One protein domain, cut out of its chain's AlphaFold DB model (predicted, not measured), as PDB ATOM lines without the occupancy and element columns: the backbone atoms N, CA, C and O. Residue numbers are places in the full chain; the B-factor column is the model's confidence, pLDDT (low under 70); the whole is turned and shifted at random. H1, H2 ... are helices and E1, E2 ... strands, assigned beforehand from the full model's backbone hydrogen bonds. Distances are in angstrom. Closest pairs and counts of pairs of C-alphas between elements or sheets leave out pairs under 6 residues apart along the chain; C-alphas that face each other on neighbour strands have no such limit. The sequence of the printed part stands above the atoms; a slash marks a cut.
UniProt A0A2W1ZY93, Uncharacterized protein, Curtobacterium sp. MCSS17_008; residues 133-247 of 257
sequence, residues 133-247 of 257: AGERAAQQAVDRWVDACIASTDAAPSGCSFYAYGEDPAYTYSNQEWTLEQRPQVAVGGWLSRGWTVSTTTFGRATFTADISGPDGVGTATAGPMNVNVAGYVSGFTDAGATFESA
ATOM      1  N   ALA A 133      -2.578 -31.603   9.775       97.06
ATOM      2  CA  ALA A 133      -3.601 -31.615  10.823       97.06
ATOM      3  C   ALA A 133      -3.725 -30.243  11.504       97.06
ATOM      4  O   ALA A 133      -4.847 -29.821  11.782       97.06
ATOM      5  N   GLY A 134      -2.608 -29.537  11.711       97.81
ATOM      6  CA  GLY A 134      -2.594 -28.151  12.180       97.81
ATOM      7  C   GLY A 134      -3.319 -27.202  11.233       97.81
ATOM      8  O   GLY A 134      -4.193 -26.465  11.672       97.81
ATOM      9  N   GLU A 135      -3.033 -27.281   9.933       97.50
ATOM     10  CA  GLU A 135      -3.688 -26.473   8.894       97.50
ATOM     11  C   GLU A 135      -5.203 -26.701   8.860       97.50
ATOM     12  O   GLU A 135      -5.979 -25.748   8.843       97.50
ATOM     13  N   ARG A 136      -5.652 -27.961   8.932       97.25
ATOM     14  CA  ARG A 136      -7.088 -28.277   8.989       97.25
ATOM     15  C   ARG A 136      -7.753 -27.731  10.248       97.25
ATOM     16  O   ARG A 136      -8.858 -27.208  10.166       97.25
ATOM     17  N   ALA A 137      -7.105 -27.842  11.405       98.19
ATOM     18  CA  ALA A 137      -7.650 -27.296  12.645       98.19
ATOM     19  C   ALA A 137      -7.677 -25.759  12.637       98.19
ATOM     20  O   ALA A 137      -8.641 -25.176  13.130       98.19
ATOM     21  N   ALA A 138      -6.664 -25.116  12.048       98.12
ATOM     22  CA  ALA A 138      -6.632 -23.676  11.806       98.12
ATOM     23  C   ALA A 138      -7.803 -23.237  10.916       98.12
ATOM     24  O   ALA A 138      -8.565 -22.355  11.306       98.12
ATOM     25  N   GLN A 139      -8.004 -23.914   9.782       97.81
ATOM     26  CA  GLN A 139      -9.131 -23.666   8.882       97.81
ATOM     27  C   GLN A 139     -10.474 -23.816   9.606       97.81
ATOM     28  O   GLN A 139     -11.314 -22.929   9.533       97.81
ATOM     29  N   GLN A 140     -10.658 -24.882  10.386       97.94
ATOM     30  CA  GLN A 140     -11.889 -25.085  11.157       97.94
ATOM     31  C   GLN A 140     -12.129 -23.988  12.203       97.94
ATOM     32  O   GLN A 140     -13.276 -23.644  12.477       97.94
ATOM     33  N   ALA A 141     -11.075 -23.453  12.824       98.25
ATOM     34  CA  ALA A 141     -11.211 -22.346  13.767       98.25
ATOM     35  C   ALA A 141     -11.634 -21.049  13.069       98.25
ATOM     36  O   ALA A 141     -12.487 -20.332  13.588       98.25
ATOM     37  N   VAL A 142     -11.089 -20.792  11.878       97.88
ATOM     38  CA  VAL A 142     -11.518 -19.691  11.009       97.88
ATOM     39  C   VAL A 142     -12.974 -19.866  10.581       97.88
ATOM     40  O   VAL A 142     -13.758 -18.927  10.687       97.88
ATOM     41  N   ASP A 143     -13.358 -21.070  10.158       97.81
ATOM     42  CA  ASP A 143     -14.723 -21.360   9.724       97.81
ATOM     43  C   ASP A 143     -15.735 -21.125  10.840       97.81
ATOM     44  O   ASP A 143     -16.744 -20.470  10.601       97.81
ATOM     45  N   ARG A 144     -15.420 -21.550  12.071       97.69
ATOM     46  CA  ARG A 144     -16.256 -21.266  13.246       97.69
ATOM     47  C   ARG A 144     -16.411 -19.773  13.519       97.69
ATOM     48  O   ARG A 144     -17.481 -19.354  13.944       97.69
ATOM     49  N   TRP A 145     -15.364 -18.976  13.303       97.25
ATOM     50  CA  TRP A 145     -15.457 -17.523  13.451       97.25
ATOM     51  C   TRP A 145     -16.368 -16.910  12.379       97.25
ATOM     52  O   TRP A 145     -17.232 -16.105  12.715       97.25
ATOM     53  N   VAL A 146     -16.248 -17.341  11.115       97.75
ATOM     54  CA  VAL A 146     -17.157 -16.905  10.037       97.75
ATOM     55  C   VAL A 146     -18.599 -17.308  10.351       97.75
ATOM     56  O   VAL A 146     -19.501 -16.485  10.227       97.75
ATOM     57  N   ASP A 147     -18.821 -18.542  10.802       98.06
ATOM     58  CA  ASP A 147     -20.155 -19.054  11.135       98.06
ATOM     59  C   ASP A 147     -20.791 -18.270  12.281       98.06
ATOM     60  O   ASP A 147     -21.968 -17.931  12.213       98.06
ATOM     61  N   ALA A 148     -20.009 -17.926  13.306       97.00
ATOM     62  CA  ALA A 148     -20.476 -17.089  14.404       97.00
ATOM     63  C   ALA A 148     -20.874 -15.682  13.929       97.00
ATOM     64  O   ALA A 148     -21.878 -15.147  14.392       97.00
ATOM     65  N   CYS A 149     -20.131 -15.103  12.981       96.25
ATOM     66  CA  CYS A 149     -20.483 -13.818  12.376       96.25
ATOM     67  C   CYS A 149     -21.790 -13.883  11.581       96.25
ATOM     68  O   CYS A 149     -22.618 -12.984  11.687       96.25
ATOM     69  N   ILE A 150     -21.983 -14.946  10.799       97.62
ATOM     70  CA  ILE A 150     -23.188 -15.151   9.984       97.62
ATOM     71  C   ILE A 150     -24.403 -15.503  10.852       97.62
ATOM     72  O   ILE A 150     -25.523 -15.155  10.510       97.62
ATOM     73  N   ALA A 151     -24.203 -16.139  12.004       97.75
ATOM     74  CA  ALA A 151     -25.279 -16.420  12.954       97.75
ATOM     75  C   ALA A 151     -25.755 -15.180  13.740       97.75
ATOM     76  O   ALA A 151     -26.717 -15.281  14.503       97.75
ATOM     77  N   SER A 152     -25.078 -14.034  13.605       95.69
ATOM     78  CA  SER A 152     -25.507 -12.790  14.240       95.69
ATOM     79  C   SER A 152     -26.817 -12.287  13.637       95.69
ATOM     80  O   SER A 152     -27.058 -12.429  12.443       95.69
ATOM     81  N   THR A 153     -27.643 -11.641  14.453       94.81
ATOM     82  CA  THR A 153     -28.841 -10.920  14.000       94.81
ATOM     83  C   THR A 153     -28.616  -9.411  13.927       94.81
ATOM     84  O   THR A 153     -29.541  -8.676  13.614       94.81
ATOM     85  N   ASP A 154     -27.415  -8.927  14.247       93.31
ATOM     86  CA  ASP A 154     -27.100  -7.499  14.192       93.31
ATOM     87  C   ASP A 154     -26.748  -7.087  12.759       93.31
ATOM     88  O   ASP A 154     -25.960  -7.760  12.091       93.31
ATOM     89  N   ALA A 155     -27.229  -5.930  12.301       92.25
ATOM     90  CA  ALA A 155     -26.798  -5.340  11.031       92.25
ATOM     91  C   ALA A 155     -25.292  -5.000  11.003       92.25
ATOM     92  O   ALA A 155     -24.693  -4.924   9.936       92.25
ATOM     93  N   ALA A 156     -24.640  -4.839  12.157       92.31
ATOM     94  CA  ALA A 156     -23.192  -4.641  12.257       92.31
ATOM     95  C   ALA A 156     -22.595  -5.552  13.344       92.31
ATOM     96  O   ALA A 156     -22.298  -5.079  14.446       92.31
ATOM     97  N   PRO A 157     -22.434  -6.863  13.067       92.00
ATOM     98  CA  PRO A 157     -21.964  -7.820  14.061       92.00
ATOM     99  C   PRO A 157     -20.580  -7.453  14.596       92.00
ATOM    100  O   PRO A 157     -19.635  -7.227  13.834       92.00
ATOM    101  N   SER A 158     -20.440  -7.419  15.922       90.62
ATOM    102  CA  SER A 158     -19.166  -7.050  16.531       90.62
ATOM    103  C   SER A 158     -18.085  -8.110  16.309       90.62
ATOM    104  O   SER A 158     -18.280  -9.288  16.593       90.62
ATOM    105  N   GLY A 159     -16.900  -7.670  15.892       90.75
ATOM    106  CA  GLY A 159     -15.753  -8.516  15.593       90.75
ATOM    107  C   GLY A 159     -15.841  -9.216  14.241       90.75
ATOM    108  O   GLY A 159     -15.110 -10.186  14.058       90.75
ATOM    109  N   CYS A 160     -16.700  -8.750  13.326       94.25
ATOM    110  CA  CYS A 160     -16.914  -9.327  11.998       94.25
ATOM    111  C   CYS A 160     -16.486  -8.370  10.881       94.25
ATOM    112  O   CYS A 160     -16.353  -7.163  11.073       94.25
ATOM    113  N   SER A 161     -16.225  -8.923   9.696       93.75
ATOM    114  CA  SER A 161     -15.645  -8.167   8.578       93.75
ATOM    115  C   SER A 161     -16.662  -7.460   7.688       93.75
ATOM    116  O   SER A 161     -16.278  -6.816   6.718       93.75
ATOM    117  N   PHE A 162     -17.948  -7.635   7.966       92.06
ATOM    118  CA  PHE A 162     -19.046  -7.134   7.156       92.06
ATOM    119  C   PHE A 162     -20.089  -6.475   8.053       92.06
ATOM    120  O   PHE A 162     -20.209  -6.806   9.231       92.06
ATOM    121  N   TYR A 163     -20.824  -5.528   7.481       92.94
ATOM    122  CA  TYR A 163     -21.926  -4.829   8.128       92.94
ATOM    123  C   TYR A 163     -22.854  -4.258   7.055       92.94
ATOM    124  O   TYR A 163     -22.397  -3.787   6.011       92.94
ATOM    125  N   ALA A 164     -24.155  -4.307   7.308       91.56
ATOM    126  CA  ALA A 164     -25.169  -3.669   6.492       91.56
ATOM    127  C   ALA A 164     -25.239  -2.176   6.845       91.56
ATOM    128  O   ALA A 164     -25.047  -1.771   7.990       91.56
ATOM    129  N   TYR A 165     -25.494  -1.343   5.839       84.12
ATOM    130  CA  TYR A 165     -25.643   0.104   5.976       84.12
ATOM    131  C   TYR A 165     -26.925   0.562   5.280       84.12
ATOM    132  O   TYR A 165     -27.492  -0.167   4.467       84.12
ATOM    133  N   GLY A 166     -27.349   1.795   5.562       82.12
ATOM    134  CA  GLY A 166     -28.532   2.388   4.931       82.12
ATOM    135  C   GLY A 166     -29.836   2.139   5.688       82.12
ATOM    136  O   GLY A 166     -30.899   2.193   5.077       82.12
ATOM    137  N   GLU A 167     -29.762   1.877   6.996       85.50
ATOM    138  CA  GLU A 167     -30.944   1.876   7.857       85.50
ATOM    139  C   GLU A 167     -31.607   3.261   7.852       85.50
ATOM    140  O   GLU A 167     -30.952   4.282   8.086       85.50
ATOM    141  N   ASP A 168     -32.910   3.292   7.580       88.56
ATOM    142  CA  ASP A 168     -33.732   4.492   7.678       88.56
ATOM    143  C   ASP A 168     -34.397   4.518   9.064       88.56
ATOM    144  O   ASP A 168     -35.176   3.614   9.381       88.56
ATOM    145  N   PRO A 169     -34.141   5.542   9.900       90.38
ATOM    146  CA  PRO A 169     -34.729   5.633  11.235       90.38
ATOM    147  C   PRO A 169     -36.262   5.754  11.232       90.38
ATOM    148  O   PRO A 169     -36.878   5.616  12.289       90.38
ATOM    149  N   ALA A 170     -36.895   6.024  10.084       93.31
ATOM    150  CA  ALA A 170     -38.349   5.995   9.942       93.31
ATOM    151  C   ALA A 170     -38.934   4.570   9.955       93.31
ATOM    152  O   ALA A 170     -40.143   4.420  10.140       93.31
ATOM    153  N   TYR A 171     -38.109   3.533   9.780       93.94
ATOM    154  CA  TYR A 171     -38.528   2.134   9.728       93.94
ATOM    155  C   TYR A 171     -38.011   1.341  10.932       93.94
ATOM    156  O   TYR A 171     -36.916   1.555  11.442       93.94
ATOM    157  N   THR A 172     -38.815   0.381  11.388       95.31
ATOM    158  CA  THR A 172     -38.416  -0.632  12.371       95.31
ATOM    159  C   THR A 172     -37.982  -1.896  11.645       95.31
ATOM    160  O   THR A 172     -38.733  -2.396  10.807       95.31
ATOM    161  N   TYR A 173     -36.817  -2.426  12.014       95.06
ATOM    162  CA  TYR A 173     -36.211  -3.622  11.430       95.06
ATOM    163  C   TYR A 173     -36.366  -4.820  12.377       95.06
ATOM    164  O   TYR A 173     -36.039  -4.748  13.562       95.06
ATOM    165  N   SER A 174     -36.855  -5.939  11.855       95.56
ATOM    166  CA  SER A 174     -37.077  -7.193  12.585       95.56
ATOM    167  C   SER A 174     -36.668  -8.393  11.726       95.56
ATOM    168  O   SER A 174     -36.380  -8.214  10.549       95.56
ATOM    169  N   ASN A 175     -36.596  -9.596  12.308       96.44
ATOM    170  CA  ASN A 175     -36.200 -10.827  11.596       96.44
ATOM    171  C   ASN A 175     -34.908 -10.655  10.772       96.44
ATOM    172  O   ASN A 175     -34.835 -11.020   9.603       96.44
ATOM    173  N   GLN A 176     -33.913 -10.024  11.396       96.00
ATOM    174  CA  GLN A 176     -32.632  -9.702  10.784       96.00
ATOM    175  C   GLN A 176     -31.784 -10.970  10.656       96.00
ATOM    176  O   GLN A 176     -31.577 -11.679  11.644       96.00
ATOM    177  N   GLU A 177     -31.292 -11.244   9.454       97.25
ATOM    178  CA  GLU A 177     -30.540 -12.456   9.142       97.25
ATOM    179  C   GLU A 177     -29.406 -12.169   8.160       97.25
ATOM    180  O   GLU A 177     -29.556 -11.411   7.197       97.25
ATOM    181  N   TRP A 178     -28.271 -12.830   8.387       97.81
ATOM    182  CA  TRP A 178     -27.171 -12.905   7.440       97.81
ATOM    183  C   TRP A 178     -27.160 -14.258   6.736       97.81
ATOM    184  O   TRP A 178     -27.188 -15.310   7.365       97.81
ATOM    185  N   THR A 179     -27.032 -14.236   5.413       98.00
ATOM    186  CA  THR A 179     -26.849 -15.435   4.592       98.00
ATOM    187  C   THR A 179     -25.460 -15.430   3.970       98.00
ATOM    188  O   THR A 179     -25.106 -14.506   3.239       98.00
ATOM    189  N   LEU A 180     -24.677 -16.482   4.226       98.00
ATOM    190  CA  LEU A 180     -23.392 -16.702   3.564       98.00
ATOM    191  C   LEU A 180     -23.613 -17.360   2.199       98.00
ATOM    192  O   LEU A 180     -23.897 -18.551   2.108       98.00
ATOM    193  N   GLU A 181     -23.434 -16.592   1.133       97.62
ATOM    194  CA  GLU A 181     -23.548 -17.069  -0.249       97.62
ATOM    195  C   GLU A 181     -22.274 -17.793  -0.693       97.62
ATOM    196  O   GLU A 181     -22.317 -18.831  -1.353       97.62
ATOM    197  N   GLN A 182     -21.118 -17.245  -0.310       97.75
ATOM    198  CA  GLN A 182     -19.810 -17.799  -0.632       97.75
ATOM    199  C   GLN A 182     -18.896 -17.712   0.584       97.75
ATOM    200  O   GLN A 182     -18.675 -16.637   1.137       97.75
ATOM    201  N   ARG A 183     -18.302 -18.838   0.975       97.69
ATOM    202  CA  ARG A 183     -17.319 -18.871   2.063       97.69
ATOM    203  C   ARG A 183     -15.978 -18.281   1.605       97.69
ATOM    204  O   ARG A 183     -15.525 -18.637   0.512       97.69
ATOM    205  N   PRO A 184     -15.325 -17.421   2.412       97.75
ATOM    206  CA  PRO A 184     -13.980 -16.957   2.096       97.75
ATOM    207  C   PRO A 184     -12.982 -18.115   2.084       97.75
ATOM    208  O   PRO A 184     -13.081 -19.049   2.879       97.75
ATOM    209  N   GLN A 185     -11.981 -18.020   1.215       97.62
ATOM    210  CA  GLN A 185     -10.799 -18.876   1.274       97.62
ATOM    211  C   GLN A 185      -9.671 -18.117   1.961       97.62
ATOM    212  O   GLN A 185      -9.495 -16.916   1.739       97.62
ATOM    213  N   VAL A 186      -8.899 -18.821   2.785       97.62
ATOM    214  CA  VAL A 186      -7.778 -18.247   3.530       97.62
ATOM    215  C   VAL A 186      -6.498 -19.034   3.286       97.62
ATOM    216  O   VAL A 186      -6.526 -20.217   2.954       97.62
ATOM    217  N   ALA A 187      -5.369 -18.364   3.477       97.00
ATOM    218  CA  ALA A 187      -4.064 -18.987   3.613       97.00
ATOM    219  C   ALA A 187      -3.586 -18.836   5.056       97.00
ATOM    220  O   ALA A 187      -3.776 -17.782   5.673       97.00
ATOM    221  N   VAL A 188      -2.940 -19.885   5.567       96.75
ATOM    222  CA  VAL A 188      -2.238 -19.853   6.851       96.75
ATOM    223  C   VAL A 188      -0.743 -19.736   6.572       96.75
ATOM    224  O   VAL A 188      -0.151 -20.611   5.947       96.75
ATOM    225  N   GLY A 189      -0.146 -18.619   6.977       95.31
ATOM    226  CA  GLY A 189       1.271 -18.337   6.798       95.31
ATOM    227  C   GLY A 189       2.128 -18.791   7.979       95.31
ATOM    228  O   GLY A 189       1.673 -19.449   8.915       95.31
ATOM    229  N   GLY A 190       3.404 -18.403   7.948       94.81
ATOM    230  CA  GLY A 190       4.358 -18.719   9.010       94.81
ATOM    231  C   GLY A 190       4.017 -18.072  10.357       94.81
ATOM    232  O   GLY A 190       3.237 -17.115  10.443       94.81
ATOM    233  N   TRP A 191       4.644 -18.599  11.410       94.62
ATOM    234  CA  TRP A 191       4.592 -18.024  12.752       94.62
ATOM    235  C   TRP A 191       5.280 -16.651  12.788       94.62
ATOM    236  O   TRP A 191       6.430 -16.517  12.366       94.62
ATOM    237  N   LEU A 192       4.583 -15.636  13.314       90.81
ATOM    238  CA  LEU A 192       5.142 -14.303  13.577       90.81
ATOM    239  C   LEU A 192       5.434 -14.104  15.074       90.81
ATOM    240  O   LEU A 192       6.150 -14.889  15.674       90.81
ATOM    241  N   SER A 193       4.951 -13.029  15.695       86.12
ATOM    242  CA  SER A 193       5.203 -12.755  17.115       86.12
ATOM    243  C   SER A 193       4.232 -13.475  18.052       86.12
ATOM    244  O   SER A 193       4.593 -13.768  19.185       86.12
ATOM    245  N   ARG A 194       3.003 -13.745  17.595       89.50
ATOM    246  CA  ARG A 194       1.900 -14.235  18.445       89.50
ATOM    247  C   ARG A 194       1.081 -15.388  17.863       89.50
ATOM    248  O   ARG A 194       0.133 -15.833  18.497       89.50
ATOM    249  N   GLY A 195       1.394 -15.829  16.648       95.81
ATOM    250  CA  GLY A 195       0.607 -16.849  15.964       95.81
ATOM    251  C   GLY A 195       1.015 -17.068  14.516       95.81
ATOM    252  O   GLY A 195       1.742 -16.252  13.935       95.81
ATOM    253  N   TRP A 196       0.506 -18.149  13.926       97.88
ATOM    254  CA  TRP A 196       0.510 -18.342  12.474       97.88
ATOM    255  C   TRP A 196      -0.464 -17.362  11.840       97.88
ATOM    256  O   TRP A 196      -1.615 -17.269  12.262       97.88
ATOM    257  N   THR A 197       0.002 -16.605  10.854       97.31
ATOM    258  CA  THR A 197      -0.829 -15.594  10.187       97.31
ATOM    259  C   THR A 197      -1.964 -16.233   9.409       97.31
ATOM    260  O   THR A 197      -1.784 -17.275   8.793       97.31
ATOM    261  N   VAL A 198      -3.126 -15.592   9.410       98.12
ATOM    262  CA  VAL A 198      -4.263 -15.964   8.568       98.12
ATOM    263  C   VAL A 198      -4.639 -14.757   7.728       98.12
ATOM    264  O   VAL A 198      -4.846 -13.667   8.265       98.12
ATOM    265  N   SER A 199      -4.748 -14.960   6.421       96.75
ATOM    266  CA  SER A 199      -5.149 -13.922   5.472       96.75
ATOM    267  C   SER A 199      -6.091 -14.478   4.417       96.75
ATOM    268  O   SER A 199      -5.906 -15.597   3.939       96.75
ATOM    269  N   THR A 200      -7.064 -13.672   4.007       97.75
ATOM    270  CA  THR A 200      -7.986 -14.013   2.918       97.75
ATOM    271  C   THR A 200      -7.253 -14.076   1.586       97.75
ATOM    272  O   THR A 200      -6.537 -13.147   1.226       97.75
ATOM    273  N   THR A 201      -7.455 -15.162   0.847       97.31
ATOM    274  CA  THR A 201      -6.994 -15.317  -0.540       97.31
ATOM    275  C   THR A 201      -8.127 -15.095  -1.532       97.31
ATOM    276  O   THR A 201      -7.898 -14.577  -2.619       97.31
ATOM    277  N   THR A 202      -9.355 -15.462  -1.160       97.56
ATOM    278  CA  THR A 202     -10.572 -15.186  -1.931       97.56
ATOM    279  C   THR A 202     -11.652 -14.701  -0.982       97.56
ATOM    280  O   THR A 202     -11.971 -15.389  -0.013       97.56
ATOM    281  N   PHE A 203     -12.214 -13.527  -1.263       97.44
ATOM    282  CA  PHE A 203     -13.322 -12.984  -0.484       97.44
ATOM    283  C   PHE A 203     -14.541 -13.904  -0.550       97.44
ATOM    284  O   PHE A 203     -14.895 -14.415  -1.613       97.44
ATOM    285  N   GLY A 204     -15.188 -14.084   0.596       97.56
ATOM    286  CA  GLY A 204     -16.535 -14.625   0.659       97.56
ATOM    287  C   GLY A 204     -17.576 -13.557   0.339       97.56
ATOM    288  O   GLY A 204     -17.247 -12.381   0.166       97.56
ATOM    289  N   ARG A 205     -18.839 -13.972   0.286       97.69
ATOM    290  CA  ARG A 205     -19.994 -13.117   0.009       97.69
ATOM    291  C   ARG A 205     -21.107 -13.410   0.992       97.69
ATOM    292  O   ARG A 205     -21.452 -14.575   1.182       97.69
ATOM    293  N   ALA A 206     -21.644 -12.360   1.601       97.50
ATOM    294  CA  ALA A 206     -22.805 -12.451   2.471       97.50
ATOM    295  C   ALA A 206     -23.830 -11.364   2.145       97.50
ATOM    296  O   ALA A 206     -23.467 -10.241   1.786       97.50
ATOM    297  N   THR A 207     -25.099 -11.710   2.312       97.38
ATOM    298  CA  THR A 207     -26.242 -10.817   2.125       97.38
ATOM    299  C   THR A 207     -27.010 -10.726   3.435       97.38
ATOM    300  O   THR A 207     -27.145 -11.717   4.149       97.38
ATOM    301  N   PHE A 208     -27.484  -9.530   3.753       97.31
ATOM    302  CA  PHE A 208     -28.321  -9.246   4.908       97.31
ATOM    303  C   PHE A 208     -29.762  -9.041   4.463       97.31
ATOM    304  O   PHE A 208     -30.009  -8.358   3.464       97.31
ATOM    305  N   THR A 209     -30.705  -9.583   5.222       97.19
ATOM    306  CA  THR A 209     -32.139  -9.362   5.035       97.19
ATOM    307  C   THR A 209     -32.812  -9.030   6.355       97.19
ATOM    308  O   THR A 209     -32.421  -9.549   7.396       97.19
ATOM    309  N   ALA A 210     -33.842  -8.190   6.306       97.38
ATOM    310  CA  ALA A 210     -34.678  -7.871   7.453       97.38
ATOM    311  C   ALA A 210     -36.106  -7.547   7.006       97.38
ATOM    312  O   ALA A 210     -36.317  -6.982   5.933       97.38
ATOM    313  N   ASP A 211     -37.080  -7.829   7.859       97.62
ATOM    314  CA  ASP A 211     -38.439  -7.325   7.701       97.62
ATOM    315  C   ASP A 211     -38.511  -5.886   8.213       97.62
ATOM    316  O   ASP A 211     -38.063  -5.589   9.325       97.62
ATOM    317  N   ILE A 212     -39.112  -4.997   7.422       96.50
ATOM    318  CA  ILE A 212     -39.302  -3.590   7.769       96.50
ATOM    319  C   ILE A 212     -40.773  -3.254   7.977       96.50
ATOM    320  O   ILE A 212     -41.653  -3.755   7.276       96.50
ATOM    321  N   SER A 213     -41.039  -2.359   8.924       96.75
ATOM    322  CA  SER A 213     -42.356  -1.755   9.141       96.75
ATOM    323  C   SER A 213     -42.218  -0.262   9.432       96.75
ATOM    324  O   SER A 213     -41.371   0.139  10.229       96.75
ATOM    325  N   GLY A 214     -43.017   0.573   8.767       94.38
ATOM    326  CA  GLY A 214     -42.908   2.029   8.860       94.38
ATOM    327  C   GLY A 214     -44.114   2.776   8.276       94.38
ATOM    328  O   GLY A 214     -45.149   2.159   8.007       94.38
ATOM    329  N   PRO A 215     -44.000   4.105   8.083       91.06
ATOM    330  CA  PRO A 215     -45.091   4.971   7.625       91.06
ATOM    331  C   PRO A 215     -45.755   4.528   6.315       91.06
ATOM    332  O   PRO A 215     -46.964   4.697   6.166       91.06
ATOM    333  N   ASP A 216     -44.988   3.923   5.404       90.12
ATOM    334  CA  ASP A 216     -45.462   3.504   4.079       90.12
ATOM    335  C   ASP A 216     -45.873   2.017   4.011       90.12
ATOM    336  O   ASP A 216     -46.203   1.507   2.939       90.12
ATOM    337  N   GLY A 217     -45.892   1.310   5.150       93.25
ATOM    338  CA  GLY A 217     -46.324  -0.087   5.256       93.25
ATOM    339  C   GLY A 217     -45.228  -1.050   5.718       93.25
ATOM    340  O   GLY A 217     -44.319  -0.675   6.460       93.25
ATOM    341  N   VAL A 218     -45.356  -2.319   5.318       95.81
ATOM    342  CA  VAL A 218     -44.413  -3.406   5.633       95.81
ATOM    343  C   VAL A 218     -43.704  -3.901   4.374       95.81
ATOM    344  O   VAL A 218     -44.272  -3.843   3.283       95.81
ATOM    345  N   GLY A 219     -42.488  -4.421   4.519       95.38
ATOM    346  CA  GLY A 219     -41.710  -4.962   3.405       95.38
ATOM    347  C   GLY A 219     -40.454  -5.699   3.861       95.38
ATOM    348  O   GLY A 219     -40.298  -5.992   5.042       95.38
ATOM    349  N   THR A 220     -39.548  -5.958   2.921       95.56
ATOM    350  CA  THR A 220     -38.251  -6.596   3.181       95.56
ATOM    351  C   THR A 220     -37.134  -5.655   2.749       95.56
ATOM    352  O   THR A 220     -37.128  -5.174   1.615       95.56
ATOM    353  N   ALA A 221     -36.191  -5.396   3.649       94.44
ATOM    354  CA  ALA A 221     -34.934  -4.735   3.347       94.44
ATOM    355  C   ALA A 221     -33.858  -5.781   3.041       94.44
ATOM    356  O   ALA A 221     -33.773  -6.815   3.704       94.44
ATOM    357  N   THR A 222     -33.009  -5.481   2.060       94.62
ATOM    358  CA  THR A 222     -31.871  -6.319   1.679       94.62
ATOM    359  C   THR A 222     -30.634  -5.446   1.513       94.62
ATOM    360  O   THR A 222     -30.710  -4.379   0.904       94.62
ATOM    361  N   ALA A 223     -29.486  -5.913   1.999       93.56
ATOM    362  CA  ALA A 223     -28.185  -5.310   1.731       93.56
ATOM    363  C   ALA A 223     -27.188  -6.385   1.285       93.56
ATOM    364  O   ALA A 223     -27.125  -7.456   1.881       93.56
ATOM    365  N   GLY A 224     -26.376  -6.096   0.266       88.19
ATOM    366  CA  GLY A 224     -25.336  -7.013  -0.210       88.19
ATOM    367  C   GLY A 224     -25.275  -7.167  -1.736       88.19
ATOM    368  O   GLY A 224     -26.008  -6.482  -2.453       88.19
ATOM    369  N   PRO A 225     -24.380  -8.039  -2.236       92.88
ATOM    370  CA  PRO A 225     -23.500  -8.911  -1.452       92.88
ATOM    371  C   PRO A 225     -22.251  -8.178  -0.929       92.88
ATOM    372  O   PRO A 225     -21.525  -7.515  -1.674       92.88
ATOM    373  N   MET A 226     -21.964  -8.337   0.361       94.44
ATOM    374  CA  MET A 226     -20.786  -7.782   1.037       94.44
ATOM    375  C   MET A 226     -19.610  -8.750   1.002       94.44
ATOM    376  O   MET A 226     -19.796  -9.966   1.021       94.44
ATOM    377  N   ASN A 227     -18.392  -8.208   0.967       95.75
ATOM    378  CA  ASN A 227     -17.182  -9.011   1.109       95.75
ATOM    379  C   ASN A 227     -17.098  -9.585   2.528       95.75
ATOM    380  O   ASN A 227     -17.174  -8.851   3.511       95.75
ATOM    381  N   VAL A 228     -16.873 -10.892   2.623       96.44
ATOM    382  CA  VAL A 228     -16.472 -11.553   3.867       96.44
ATOM    383  C   VAL A 228     -14.974 -11.815   3.789       96.44
ATOM    384  O   VAL A 228     -14.507 -12.484   2.865       96.44
ATOM    385  N   ASN A 229     -14.212 -11.303   4.748       96.12
ATOM    386  CA  ASN A 229     -12.780 -11.525   4.849       96.12
ATOM    387  C   ASN A 229     -12.371 -11.894   6.267       96.12
ATOM    388  O   ASN A 229     -12.958 -11.504   7.267       96.12
ATOM    389  N   VAL A 230     -11.299 -12.655   6.325       96.75
ATOM    390  CA  VAL A 230     -10.631 -13.107   7.528       96.75
ATOM    391  C   VAL A 230      -9.218 -12.542   7.521       96.75
ATOM    392  O   VAL A 230      -8.475 -12.686   6.542       96.75
ATOM    393  N   ALA A 231      -8.836 -11.931   8.634       96.25
ATOM    394  CA  ALA A 231      -7.453 -11.616   8.949       96.25
ATOM    395  C   ALA A 231      -7.236 -11.867  10.437       96.25
ATOM    396  O   ALA A 231      -8.103 -11.548  11.250       96.25
ATOM    397  N   GLY A 232      -6.100 -12.444  10.803       96.62
ATOM    398  CA  GLY A 232      -5.837 -12.773  12.197       96.62
ATOM    399  C   GLY A 232      -4.680 -13.732  12.374       96.62
ATOM    400  O   GLY A 232      -3.776 -13.806  11.538       96.62
ATOM    401  N   TYR A 233      -4.717 -14.457  13.486       97.44
ATOM    402  CA  TYR A 233      -3.660 -15.373  13.876       97.44
ATOM    403  C   TYR A 233      -4.239 -16.644  14.478       97.44
ATOM    404  O   TYR A 233      -5.228 -16.600  15.205       97.44
ATOM    405  N   VAL A 234      -3.588 -17.774  14.235       97.88
ATOM    406  CA  VAL A 234      -3.763 -18.969  15.059       97.88
ATOM    407  C   VAL A 234      -2.714 -18.938  16.158       97.88
ATOM    408  O   VAL A 234      -1.523 -19.039  15.866       97.88
ATOM    409  N   SER A 235      -3.136 -18.755  17.409       94.56
ATOM    410  CA  SER A 235      -2.221 -18.539  18.542       94.56
ATOM    411  C   SER A 235      -1.795 -19.827  19.249       94.56
ATOM    412  O   SER A 235      -0.764 -19.856  19.923       94.56
ATOM    413  N   GLY A 236      -2.534 -20.921  19.063       93.88
ATOM    414  CA  GLY A 236      -2.201 -22.204  19.669       93.88
ATOM    415  C   GLY A 236      -3.215 -23.304  19.387       93.88
ATOM    416  O   GLY A 236      -4.210 -23.106  18.686       93.88
ATOM    417  N   PHE A 237      -2.945 -24.473  19.964       95.19
ATOM    418  CA  PHE A 237      -3.748 -25.681  19.805       95.19
ATOM    419  C   PHE A 237      -4.043 -26.324  21.156       95.19
ATOM    420  O   PHE A 237      -3.186 -26.378  22.035       95.19
ATOM    421  N   THR A 238      -5.250 -26.859  21.279       92.25
ATOM    422  CA  THR A 238      -5.680 -27.734  22.373       92.25
ATOM    423  C   THR A 238      -6.299 -29.000  21.781       92.25
ATOM    424  O   THR A 238      -6.398 -29.141  20.557       92.25
ATOM    425  N   ASP A 239      -6.777 -29.912  22.624       88.62
ATOM    426  CA  ASP A 239      -7.546 -31.069  22.155       88.62
ATOM    427  C   ASP A 239      -8.848 -30.667  21.441       88.62
ATOM    428  O   ASP A 239      -9.311 -31.391  20.561       88.62
ATOM    429  N   ALA A 240      -9.393 -29.480  21.744       89.44
ATOM    430  CA  ALA A 240     -10.553 -28.909  21.056       89.44
ATOM    431  C   ALA A 240     -10.217 -28.311  19.670       89.44
ATOM    432  O   ALA A 240     -11.116 -27.889  18.940       89.44
ATOM    433  N   GLY A 241      -8.937 -28.279  19.285       93.69
ATOM    434  CA  GLY A 241      -8.455 -27.745  18.012       93.69
ATOM    435  C   GLY A 241      -7.704 -26.422  18.156       93.69
ATOM    436  O   GLY A 241      -7.158 -26.103  19.215       93.69
ATOM    437  N   ALA A 242      -7.633 -25.670  17.058       97.25
ATOM    438  CA  ALA A 242      -6.918 -24.400  17.000       97.25
ATOM    439  C   ALA A 242      -7.714 -23.253  17.640       97.25
ATOM    440  O   ALA A 242      -8.946 -23.220  17.565       97.25
ATOM    441  N   THR A 243      -6.992 -22.286  18.205       96.94
ATOM    442  CA  THR A 243      -7.542 -20.994  18.639       96.94
ATOM    443  C   THR A 243      -7.248 -19.950  17.571       96.94
ATOM    444  O   THR A 243      -6.081 -19.705  17.272       96.94
ATOM    445  N   PHE A 244      -8.295 -19.360  16.991       97.12
ATOM    446  CA  PHE A 244      -8.181 -18.258  16.040       97.12
ATOM    447  C   PHE A 244      -8.488 -16.929  16.736       97.12
ATOM    448  O   PHE A 244      -9.516 -16.785  17.394       97.12
ATOM    449  N   GLU A 245      -7.597 -15.962  16.559       95.56
ATOM    450  CA  GLU A 245      -7.724 -14.592  17.041       95.56
ATOM    451  C   GLU A 245      -7.885 -13.661  15.844       95.56
ATOM    452  O   GLU A 245      -6.939 -13.426  15.085       95.56
ATOM    453  N   SER A 246      -9.095 -13.126  15.676       94.69
ATOM    454  CA  SER A 246      -9.380 -12.152  14.627       94.69
ATOM    455  C   SER A 246      -8.597 -10.858  14.859       94.69
ATOM    456  O   SER A 246      -8.545 -10.326  15.967       94.69
ATOM    457  N   ALA A 247      -7.997 -10.341  13.790       92.69
ATOM    458  CA  ALA A 247      -7.441  -8.995  13.727       92.69
ATOM    459  C   ALA A 247      -8.419  -7.999  13.080       92.69
ATOM    460  O   ALA A 247      -8.066  -6.837  12.879       92.69
TER     461      ALA A 247
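AT A GLANCE: This is residues 133 to 247 of the 257 residues of an uncharacterized protein of Curtobacterium sp. MCSS17_008 (UniProt A0A2W1ZY93). Picture a rod of two strongly twisted antiparallel sheets set end to end: at one end the sheet E2 E3 E6 E7 curls round residues 133 to 145 of H1, and from there the narrower sheet E1 E4 E5 reaches to the other end as a long arm. E1 runs on into E2, E3 into E4 and E5 into E6, and a long loop, residues 151 to 171, leads from H1 to E1 alongside the arm. The printed part has 115 residues, with one named helix and then seven named strands along the chain, class mixed. It is loose, with a radius of gyration of the C-alphas of 16.8 A and spans of 55 by 25 by 22 A.

IN THESE COORDINATES: Begin with the larger sheet, E2 at residues 185 to 191, E3 at 196 to 202, E6 at 231 to 238 and E7 at 241 to 246. E7 ends at C-alpha 246, (-9.380, -12.152, 14.627). The other sheet has E1, residues 172 to 182, 28.5 A long; E4, 204 to 214, 32.3 A; and E5, 217 to 228, 32.0 A. Find C-alpha 133 at (-3.601, -31.615, 10.823); from there H1, residues 133 to 150, runs 25.6 A to C-alpha 150 at (-23.188, -15.151, 9.984).

HOW THE PARTS SIT: In the order E2 E3 E6 E7, look first at the hairpin E2 and E3, where N 189 and O 197 are 2.8 A apart. E3 and E6 are antiparallel at 132 degrees, with N 234 and O 196 at 2.8 A. In the hairpin E6 and E7, N 245 and O 233 are 2.8 A apart; E6 bends by 50 degrees at residue 235. H1 is on this sheet, making two layers, a helix on one face of a sheet; the closest C-alphas of H1 and E7 are those of Ala 138 and Ala 242, 5.3 A. In H1 every O i to N i+4 pair is within hydrogen-bond range. H1 is also on the sheet E1 E4 E5 at a height over the sheet of 10.2 A, over E1 and along the strands, at 6 degrees to E1 on the local plane; their closest C-alphas are those of Ile 150 and Trp 178, 5.2 A. E1 bends by 59 degrees at residue 175. Inner strand E4 pairs with E1, N 179 and O 207 at 2.8 A, and forms a hairpin with E5, N 221 and O 210 at 2.8 A. E1 and E3, among others, are apart.

THE WHOLE: Look to Ala 133 and Pro 215 for the two C-alphas farthest apart, 55.4 A. The printed part has no cut. The link from H1 to E1, 21 residues, is long; the other links are tight. The mean pLDDT of the printed part is 95.1, and no printed residue is under 70.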